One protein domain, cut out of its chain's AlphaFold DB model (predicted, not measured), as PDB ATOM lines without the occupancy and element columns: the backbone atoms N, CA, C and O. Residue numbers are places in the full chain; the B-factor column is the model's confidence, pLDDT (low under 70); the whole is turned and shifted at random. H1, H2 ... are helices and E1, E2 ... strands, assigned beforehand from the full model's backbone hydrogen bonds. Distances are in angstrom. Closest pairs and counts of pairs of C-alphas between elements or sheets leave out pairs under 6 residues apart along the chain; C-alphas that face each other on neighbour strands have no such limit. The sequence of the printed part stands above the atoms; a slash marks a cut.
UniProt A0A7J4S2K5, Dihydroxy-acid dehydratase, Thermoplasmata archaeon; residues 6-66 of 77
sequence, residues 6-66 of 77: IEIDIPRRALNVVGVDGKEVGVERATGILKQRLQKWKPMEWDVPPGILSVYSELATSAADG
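What this domain is: This is residues 6 to 66 of the 77 residues of the protein "Dihydroxy-acid dehydratase" of Thermoplasmata archaeon (UniProt A0A7J4S2K5). This is an open U: the hairpin E1 and E2, with residues 27 to 34 of H1 beside E2, makes one end, and an arm, residues 35 to 47, reaches away to the small helix H2 at the other. The printed part has 61 residues, with E1, E2, H1 and H2 in that order, the strands antiparallel, the class mixed. It is extended, with a radius of gyration of the C-alphas of 17.0 A and spans of 46 by 31 by 17 A.

How they stand to each other: Start at E1, residues 6 to 9, and E2, residues 14 to 20, a hairpin at 154 degrees; N 7 and O 16, 2.8 A apart, are within hydrogen-bond range. In H1, residues 27 to 40, find Ala 30; its C-alpha and that of Val 18 are the closest of H1 and E2, 6.5 A apart. H2, residues 52 to 59, is apart from E1, E2 and H1. Every O i to N i+4 pair is within hydrogen-bond range in H2, and 9 of 10 in H1.

Where its parts are: Find C-alpha 6 at (139.550, 166.562, 126.618), where E1 begins. E2 runs 17.8 A, H1 20.4 A; H2 ends at C-alpha 59, (132.550, 139.790, 112.334).

The domain as a whole: The C-alphas farthest apart, Gly 26 and Gly 51, are separated by 46.4 A. The link H1 to H2 is long; the printed part has no cut, and no printed residue is under 70 in pLDDT.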
ATOM      1  N   ILE A   6     139.359 166.960 128.017       95.38
ATOM      2  CA  ILE A   6     139.550 166.562 126.618       95.38
ATOM      3  C   ILE A   6     139.827 167.796 125.761       95.38
ATOM      4  O   ILE A   6     139.023 168.725 125.711       95.38
ATOM      5  N   GLU A   7     140.952 167.784 125.053       95.31
ATOM      6  CA  GLU A   7     141.285 168.775 124.033       95.31
ATOM      7  C   GLU A   7     140.756 168.310 122.672       95.31
ATOM      8  O   GLU A   7     141.065 167.202 122.222       95.31
ATOM      9  N   ILE A   8     139.992 169.177 122.005       97.12
ATOM     10  CA  ILE A   8     139.538 168.995 120.622       97.12
ATOM     11  C   ILE A   8     140.130 170.126 119.782       97.12
ATOM     12  O   ILE A   8     139.671 171.266 119.850       97.12
ATOM     13  N   ASP A   9     141.133 169.808 118.968       97.19
ATOM     14  CA  ASP A   9     141.805 170.769 118.092       97.19
ATOM     15  C   ASP A   9     141.531 170.414 116.624       97.19
ATOM     16  O   ASP A   9     142.139 169.508 116.047       97.19
ATOM     17  N   ILE A  10     140.581 171.131 116.012       97.25
ATOM     18  CA  ILE A  10     140.172 170.903 114.618       97.25
ATOM     19  C   ILE A  10     141.308 171.253 113.639       97.25
ATOM     20  O   ILE A  10     141.622 170.404 112.800       97.25
ATOM     21  N   PRO A  11     141.968 172.431 113.722       98.06
ATOM     22  CA  PRO A  11     143.085 172.761 112.834       98.06
ATOM     23  C   PRO A  11     144.227 171.742 112.857       98.06
ATOM     24  O   PRO A  11     144.756 171.389 111.802       98.06
ATOM     25  N   ARG A  12     144.604 171.244 114.041       97.56
ATOM     26  CA  ARG A  12     145.669 170.237 114.182       97.56
ATOM     27  C   ARG A  12     145.176 168.807 113.962       97.56
ATOM     28  O   ARG A  12     145.999 167.900 113.851       97.56
ATOM     29  N   ARG A  13     143.856 168.604 113.850       96.88
ATOM     30  CA  ARG A  13     143.182 167.295 113.785       96.88
ATOM     31  C   ARG A  13     143.568 166.402 114.967       96.88
ATOM     32  O   ARG A  13     143.885 165.226 114.781       96.88
ATOM     33  N   ALA A  14     143.591 166.979 116.163       95.62
ATOM     34  CA  ALA A  14     144.004 166.298 117.380       95.62
ATOM     35  C   ALA A  14     142.828 166.128 118.348       95.62
ATOM     36  O   ALA A  14     141.974 167.005 118.481       95.62
ATOM     37  N   LEU A  15     142.811 164.975 119.015       95.50
ATOM     38  CA  LEU A  15     141.893 164.644 120.098       95.50
ATOM     39  C   LEU A  15     142.727 164.036 121.225       95.50
ATOM     40  O   LEU A  15     143.234 162.923 121.077       95.50
ATOM     41  N   ASN A  16     142.890 164.771 122.325       94.94
ATOM     42  CA  ASN A  16     143.812 164.404 123.399       94.94
ATOM     43  C   ASN A  16     143.126 164.431 124.765       94.94
ATOM     44  O   ASN A  16     142.244 165.247 125.018       94.94
ATOM     45  N   VAL A  17     143.594 163.582 125.681       94.62
ATOM     46  CA  VAL A  17     143.309 163.719 127.116       94.62
ATOM     47  C   VAL A  17     144.425 164.565 127.725       94.62
ATOM     48  O   VAL A  17     145.573 164.122 127.768       94.62
ATOM     49  N   VAL A  18     144.100 165.779 128.166       94.69
ATOM     50  CA  VAL A  18     145.070 166.774 128.675       94.69
ATOM     51  C   VAL A  18     144.938 167.032 130.176       94.69
ATOM     52  O   VAL A  18     145.768 167.713 130.771       94.69
ATOM     53  N   GLY A  19     143.919 166.466 130.820       93.56
ATOM     54  CA  GLY A  19     143.689 166.618 132.251       93.56
ATOM     55  C   GLY A  19     142.918 165.453 132.847       93.56
ATOM     56  O   GLY A  19     142.252 164.709 132.129       93.56
ATOM     57  N   VAL A  20     143.031 165.304 134.160       92.38
ATOM     58  CA  VAL A  20     142.373 164.265 134.964       92.38
ATOM     59  C   VAL A  20     141.845 164.920 136.239       92.38
ATOM     60  O   VAL A  20     142.535 165.772 136.805       92.38
ATOM     61  N   ASP A  21     140.641 164.547 136.679       91.75
ATOM     62  CA  ASP A  21     139.960 165.110 137.858       91.75
ATOM     63  C   ASP A  21     139.891 166.654 137.828       91.75
ATOM     64  O   ASP A  21     140.212 167.343 138.804       91.75
ATOM     65  N   GLY A  22     139.564 167.220 136.662       91.25
ATOM     66  CA  GLY A  22     139.436 168.663 136.450       91.25
ATOM     67  C   GLY A  22     140.754 169.447 136.453       91.25
ATOM     68  O   GLY A  22     140.725 170.678 136.475       91.25
ATOM     69  N   LYS A  23     141.916 168.776 136.442       93.50
ATOM     70  CA  LYS A  23     143.242 169.421 136.452       93.50
ATOM     71  C   LYS A  23     144.062 169.052 135.228       93.50
ATOM     72  O   LYS A  23     144.198 167.875 134.902       93.50
ATOM     73  N   GLU A  24     144.675 170.054 134.601       94.69
ATOM     74  CA  GLU A  24     145.637 169.832 133.522       94.69
ATOM     75  C   GLU A  24     146.845 169.036 134.019       94.69
ATOM     76  O   GLU A  24     147.401 169.285 135.095       94.69
ATOM     77  N   VAL A  25     147.260 168.061 133.217       94.38
ATOM     78  CA  VAL A  25     148.439 167.237 133.467       94.38
ATOM     79  C   VAL A  25     149.305 167.211 132.212       94.38
ATOM     80  O   VAL A  25     148.823 167.294 131.088       94.38
ATOM     81  N   GLY A  26     150.615 167.049 132.391       92.31
ATOM     82  CA  GLY A  26     151.514 166.856 131.254       92.31
ATOM     83  C   GLY A  26     151.206 165.566 130.482       92.31
ATOM     84  O   GLY A  26     150.732 164.582 131.055       92.31
ATOM     85  N   VAL A  27     151.559 165.548 129.194       90.56
ATOM     86  CA  VAL A  27     151.304 164.431 128.263       90.56
ATOM     87  C   VAL A  27     151.835 163.090 128.782       90.56
ATOM     88  O   VAL A  27     151.137 162.076 128.718       90.56
ATOM     89  N   GLU A  28     153.045 163.059 129.350       92.75
ATOM     90  CA  GLU A  28     153.618 161.824 129.908       92.75
ATOM     91  C   GLU A  28     152.791 161.279 131.076       92.75
ATOM     92  O   GLU A  28     152.555 160.073 131.178       92.75
ATOM     93  N   ARG A  29     152.293 162.176 131.934       92.06
ATOM     94  CA  ARG A  29     151.459 161.812 133.078       92.06
ATOM     95  C   ARG A  29     150.088 161.322 132.624       92.06
ATOM     96  O   ARG A  29     149.657 160.275 133.103       92.06
ATOM     97  N   ALA A  30     149.446 162.013 131.680       91.81
ATOM     98  CA  ALA A  30     148.195 161.559 131.066       91.81
ATOM     99  C   ALA A  30     148.357 160.149 130.474       91.81
ATOM    100  O   ALA A  30     147.579 159.245 130.773       91.81
ATOM    101  N   THR A  31     149.436 159.922 129.721       93.38
ATOM    102  CA  THR A  31     149.764 158.618 129.125       93.38
ATOM    103  C   THR A  31     149.951 157.532 130.187       93.38
ATOM    104  O   THR A  31     149.467 156.410 130.025       93.38
ATOM    105  N   GLY A  32     150.638 157.849 131.287       95.19
ATOM    106  CA  GLY A  32     150.821 156.932 132.412       95.19
ATOM    107  C   GLY A  32     149.497 156.534 133.068       95.19
ATOM    108  O   GLY A  32     149.260 155.347 133.298       95.19
ATOM    109  N   ILE A  33     148.608 157.503 133.299       94.19
ATOM    110  CA  ILE A  33     147.276 157.266 133.874       94.19
ATOM    111  C   ILE A  33     146.427 156.411 132.929       94.19
ATOM    112  O   ILE A  33     145.838 155.421 133.361       94.19
ATOM    113  N   LEU A  34     146.411 156.719 131.629       94.75
ATOM    114  CA  LEU A  34     145.676 155.929 130.637       94.75
ATOM    115  C   LEU A  34     146.165 154.476 130.583       94.75
ATOM    116  O   LEU A  34     145.345 153.560 130.539       94.75
ATOM    117  N   LYS A  35     147.481 154.239 130.671       96.38
ATOM    118  CA  LYS A  35     148.040 152.879 130.765       96.38
ATOM    119  C   LYS A  35     147.576 152.149 132.028       96.38
ATOM    120  O   LYS A  35     147.235 150.974 131.949       96.38
ATOM    121  N   GLN A  36     147.537 152.828 133.174       95.81
ATOM    122  CA  GLN A  36     147.041 152.240 134.425       95.81
ATOM    123  C   GLN A  36     145.542 151.917 134.357       95.81
ATOM    124  O   GLN A  36     145.123 150.853 134.812       95.81
ATOM    125  N   ARG A  37     144.733 152.797 133.757       95.38
ATOM    126  CA  ARG A  37     143.297 152.564 133.529       95.38
ATOM    127  C   ARG A  37     143.067 151.378 132.594       95.38
ATOM    128  O   ARG A  37     142.250 150.516 132.900       95.38
ATOM    129  N   LEU A  38     143.850 151.276 131.518       95.38
ATOM    130  CA  LEU A  38     143.785 150.160 130.573       95.38
ATOM    131  C   LEU A  38     144.060 148.805 131.245       95.38
ATOM    132  O   LEU A  38     143.415 147.823 130.905       95.38
ATOM    133  N   GLN A  39     144.959 148.745 132.236       96.56
ATOM    134  CA  GLN A  39     145.216 147.509 132.994       96.56
ATOM    135  C   GLN A  39     144.013 147.046 133.828       96.56
ATOM    136  O   GLN A  39     143.870 145.853 134.086       96.56
ATOM    137  N   LYS A  40     143.161 147.976 134.275       95.25
ATOM    138  CA  LYS A  40     141.936 147.672 135.034       95.25
ATOM    139  C   LYS A  40     140.724 147.452 134.130       95.25
ATOM    140  O   LYS A  40     139.714 146.923 134.594       95.25
ATOM    141  N   TRP A  41     140.806 147.882 132.873       96.00
ATOM    142  CA  TRP A  41     139.715 147.786 131.921       96.00
ATOM    143  C   TRP A  41     139.401 146.322 131.611       96.00
ATOM    144  O   TRP A  41     140.291 145.509 131.355       96.00
ATOM    145  N   LYS A  42     138.111 145.994 131.624       93.38
ATOM    146  CA  LYS A  42     137.585 144.704 131.188       93.38
ATOM    147  C   LYS A  42     136.578 144.952 130.068       93.38
ATOM    148  O   LYS A  42     135.836 145.935 130.158       93.38
ATOM    149  N   PRO A  43     136.527 144.083 129.046       89.81
ATOM    150  CA  PRO A  43     135.457 144.120 128.065       89.81
ATOM    151  C   PRO A  43     134.104 144.089 128.777       89.81
ATOM    152  O   PRO A  43     133.911 143.310 129.709       89.81
ATOM    153  N   MET A  44     133.188 144.956 128.358       87.12
ATOM    154  CA  MET A  44     131.824 144.918 128.869       87.12
ATOM    155  C   MET A  44     131.157 143.629 128.389       87.12
ATOM    156  O   MET A  44     131.215 143.307 127.201       87.12
ATOM    157  N   GLU A  45     130.515 142.910 129.302       83.19
ATOM    158  CA  GLU A  45     129.667 141.776 128.951       83.19
ATOM    159  C   GLU A  45     128.333 142.329 128.436       83.19
ATOM    160  O   GLU A  45     127.602 143.000 129.164       83.19
ATOM    161  N   TRP A  46     128.057 142.114 127.152       76.25
ATOM    162  CA  TRP A  46     126.778 142.449 126.530       76.25
ATOM    163  C   TRP A  46     126.030 141.160 126.231       76.25
ATOM    164  O   TRP A  46     126.608 140.230 125.666       76.25
ATOM    165  N   ASP A  47     124.738 141.136 126.538       80.06
ATOM    166  CA  ASP A  47     123.854 140.066 126.085       80.06
ATOM    167  C   ASP A  47     123.437 140.373 124.640       80.06
ATOM    168  O   ASP A  47     122.454 141.072 124.379       80.06
ATOM    169  N   VAL A  48     124.284 139.984 123.679       77.31
ATOM    170  CA  VAL A  48     124.016 140.257 122.264       77.31
ATOM    171  C   VAL A  48     122.869 139.349 121.820       77.31
ATOM    172  O   VAL A  48     123.015 138.125 121.868       77.31
ATOM    173  N   PRO A  49     121.732 139.907 121.369       81.50
ATOM    174  CA  PRO A  49     120.584 139.093 121.020       81.50
ATOM    175  C   PRO A  49     120.930 138.154 119.855       81.50
ATOM    176  O   PRO A  49     121.710 138.518 118.963       81.50
ATOM    177  N   PRO A  50     120.336 136.949 119.831       83.25
ATOM    178  CA  PRO A  50     120.584 135.988 118.769       83.25
ATOM    179  C   PRO A  50     120.163 136.550 117.403       83.25
ATOM    180  O   PRO A  50     119.244 137.362 117.288       83.25
ATOM    181  N   GLY A  51     120.822 136.079 116.344       89.94
ATOM    182  CA  GLY A  51     120.527 136.454 114.960       89.94
ATOM    183  C   GLY A  51     121.583 137.373 114.347       89.94
ATOM    184  O   GLY A  51     122.768 137.285 114.663       89.94
ATOM    185  N   ILE A  52     121.159 138.244 113.427       90.44
ATOM    186  CA  ILE A  52     122.079 139.039 112.597       90.44
ATOM    187  C   ILE A  52     122.959 140.001 113.406       90.44
ATOM    188  O   ILE A  52     124.084 140.279 112.999       90.44
ATOM    189  N   LEU A  53     122.487 140.475 114.565       89.69
ATOM    190  CA  LEU A  53     123.259 141.392 115.403       89.69
ATOM    191  C   LEU A  53     124.439 140.690 116.089       89.69
ATOM    192  O   LEU A  53     125.519 141.264 116.145       89.69
ATOM    193  N   SER A  54     124.266 139.442 116.536       89.31
ATOM    194  CA  SER A  54     125.369 138.612 117.043       89.31
ATOM    195  C   SER A  54     126.428 138.379 115.962       89.31
ATOM    196  O   SER A  54     127.606 138.633 116.198       89.31
ATOM    197  N   VAL A  55     126.005 138.043 114.738       89.38
ATOM    198  CA  VAL A  55     126.921 137.877 113.595       89.38
ATOM    199  C   VAL A  55     127.671 139.175 113.274       89.38
ATOM    200  O   VAL A  55     128.879 139.143 113.040       89.38
ATOM    201  N   TYR A  56     126.982 140.322 113.273       88.88
ATOM    202  CA  TYR A  56     127.613 141.622 113.035       88.88
ATOM    203  C   TYR A  56     128.649 141.949 114.116       88.88
ATOM    204  O   TYR A  56     129.790 142.260 113.785       88.88
ATOM    205  N   SER A  57     128.275 141.833 115.392       88.56
ATOM    206  CA  SER A  57     129.145 142.144 116.533       88.56
ATOM    207  C   SER A  57     130.419 141.296 116.564       88.56
ATOM    208  O   SER A  57     131.458 141.778 117.004       88.56
ATOM    209  N   GLU A  58     130.365 140.056 116.073       87.31
ATOM    210  CA  GLU A  58     131.529 139.166 115.997       87.31
ATOM    211  C   GLU A  58     132.422 139.412 114.770       87.31
ATOM    212  O   GLU A  58     133.640 139.230 114.843       87.31
ATOM    213  N   LEU A  59     131.838 139.774 113.620       90.38
ATOM    214  CA  LEU A  59     132.550 139.790 112.334       90.38
ATOM    215  C   LEU A  59     132.937 141.181 111.829       90.38
ATOM    216  O   LEU A  59     133.787 141.267 110.932       90.38
ATOM    217  N   ALA A  60     132.309 142.242 112.339       92.31
ATOM    218  CA  ALA A  60     132.570 143.606 111.903       92.31
ATOM    219  C   ALA A  60     134.008 144.032 112.231       92.31
ATOM    220  O   ALA A  60     134.523 143.814 113.330       92.31
ATOM    221  N   THR A  61     134.675 144.659 111.264       94.12
ATOM    222  CA  THR A  61     135.946 145.350 111.499       94.12
ATOM    223  C   THR A  61     135.720 146.693 112.194       94.12
ATOM    224  O   THR A  61     134.588 147.144 112.375       94.12
ATOM    225  N   SER A  62     136.806 147.365 112.585       94.00
ATOM    226  CA  SER A  62     136.696 148.703 113.165       94.00
ATOM    227  C   SER A  62     136.106 149.698 112.154       94.00
ATOM    228  O   SER A  62     136.222 149.513 110.939       94.00
ATOM    229  N   ALA A  63     135.515 150.789 112.647       94.12
ATOM    230  CA  ALA A  63     135.070 151.887 111.787       94.12
ATOM    231  C   ALA A  63     136.244 152.525 111.021       94.12
ATOM    232  O   ALA A  63     136.073 152.955 109.884       94.12
ATOM    233  N   ALA A  64     137.443 152.523 111.615       93.88
ATOM    234  CA  ALA A  64     138.663 152.977 110.954       93.88
ATOM    235  C   ALA A  64     139.032 152.099 109.741       93.88
ATOM    236  O   ALA A  64     139.557 152.615 108.760       93.88
ATOM    237  N   ASP A  65     138.682 150.809 109.773       94.19
ATOM    238  CA  ASP A  65     138.873 149.862 108.665       94.19
ATOM    239  C   ASP A  65     137.661 149.791 107.714       94.19
ATOM    240  O   ASP A  65     137.614 148.933 106.833       94.19
ATOM    241  N   GLY A  66     136.649 150.646 107.896       91.19
ATOM    242  CA  GLY A  66     135.449 150.692 107.053       91.19
ATOM    243  C   GLY A  66     134.297 149.773 107.478       91.19
ATOM    244  O   GLY A  66     133.305 149.697 106.760       91.19
TER     245      GLY A  66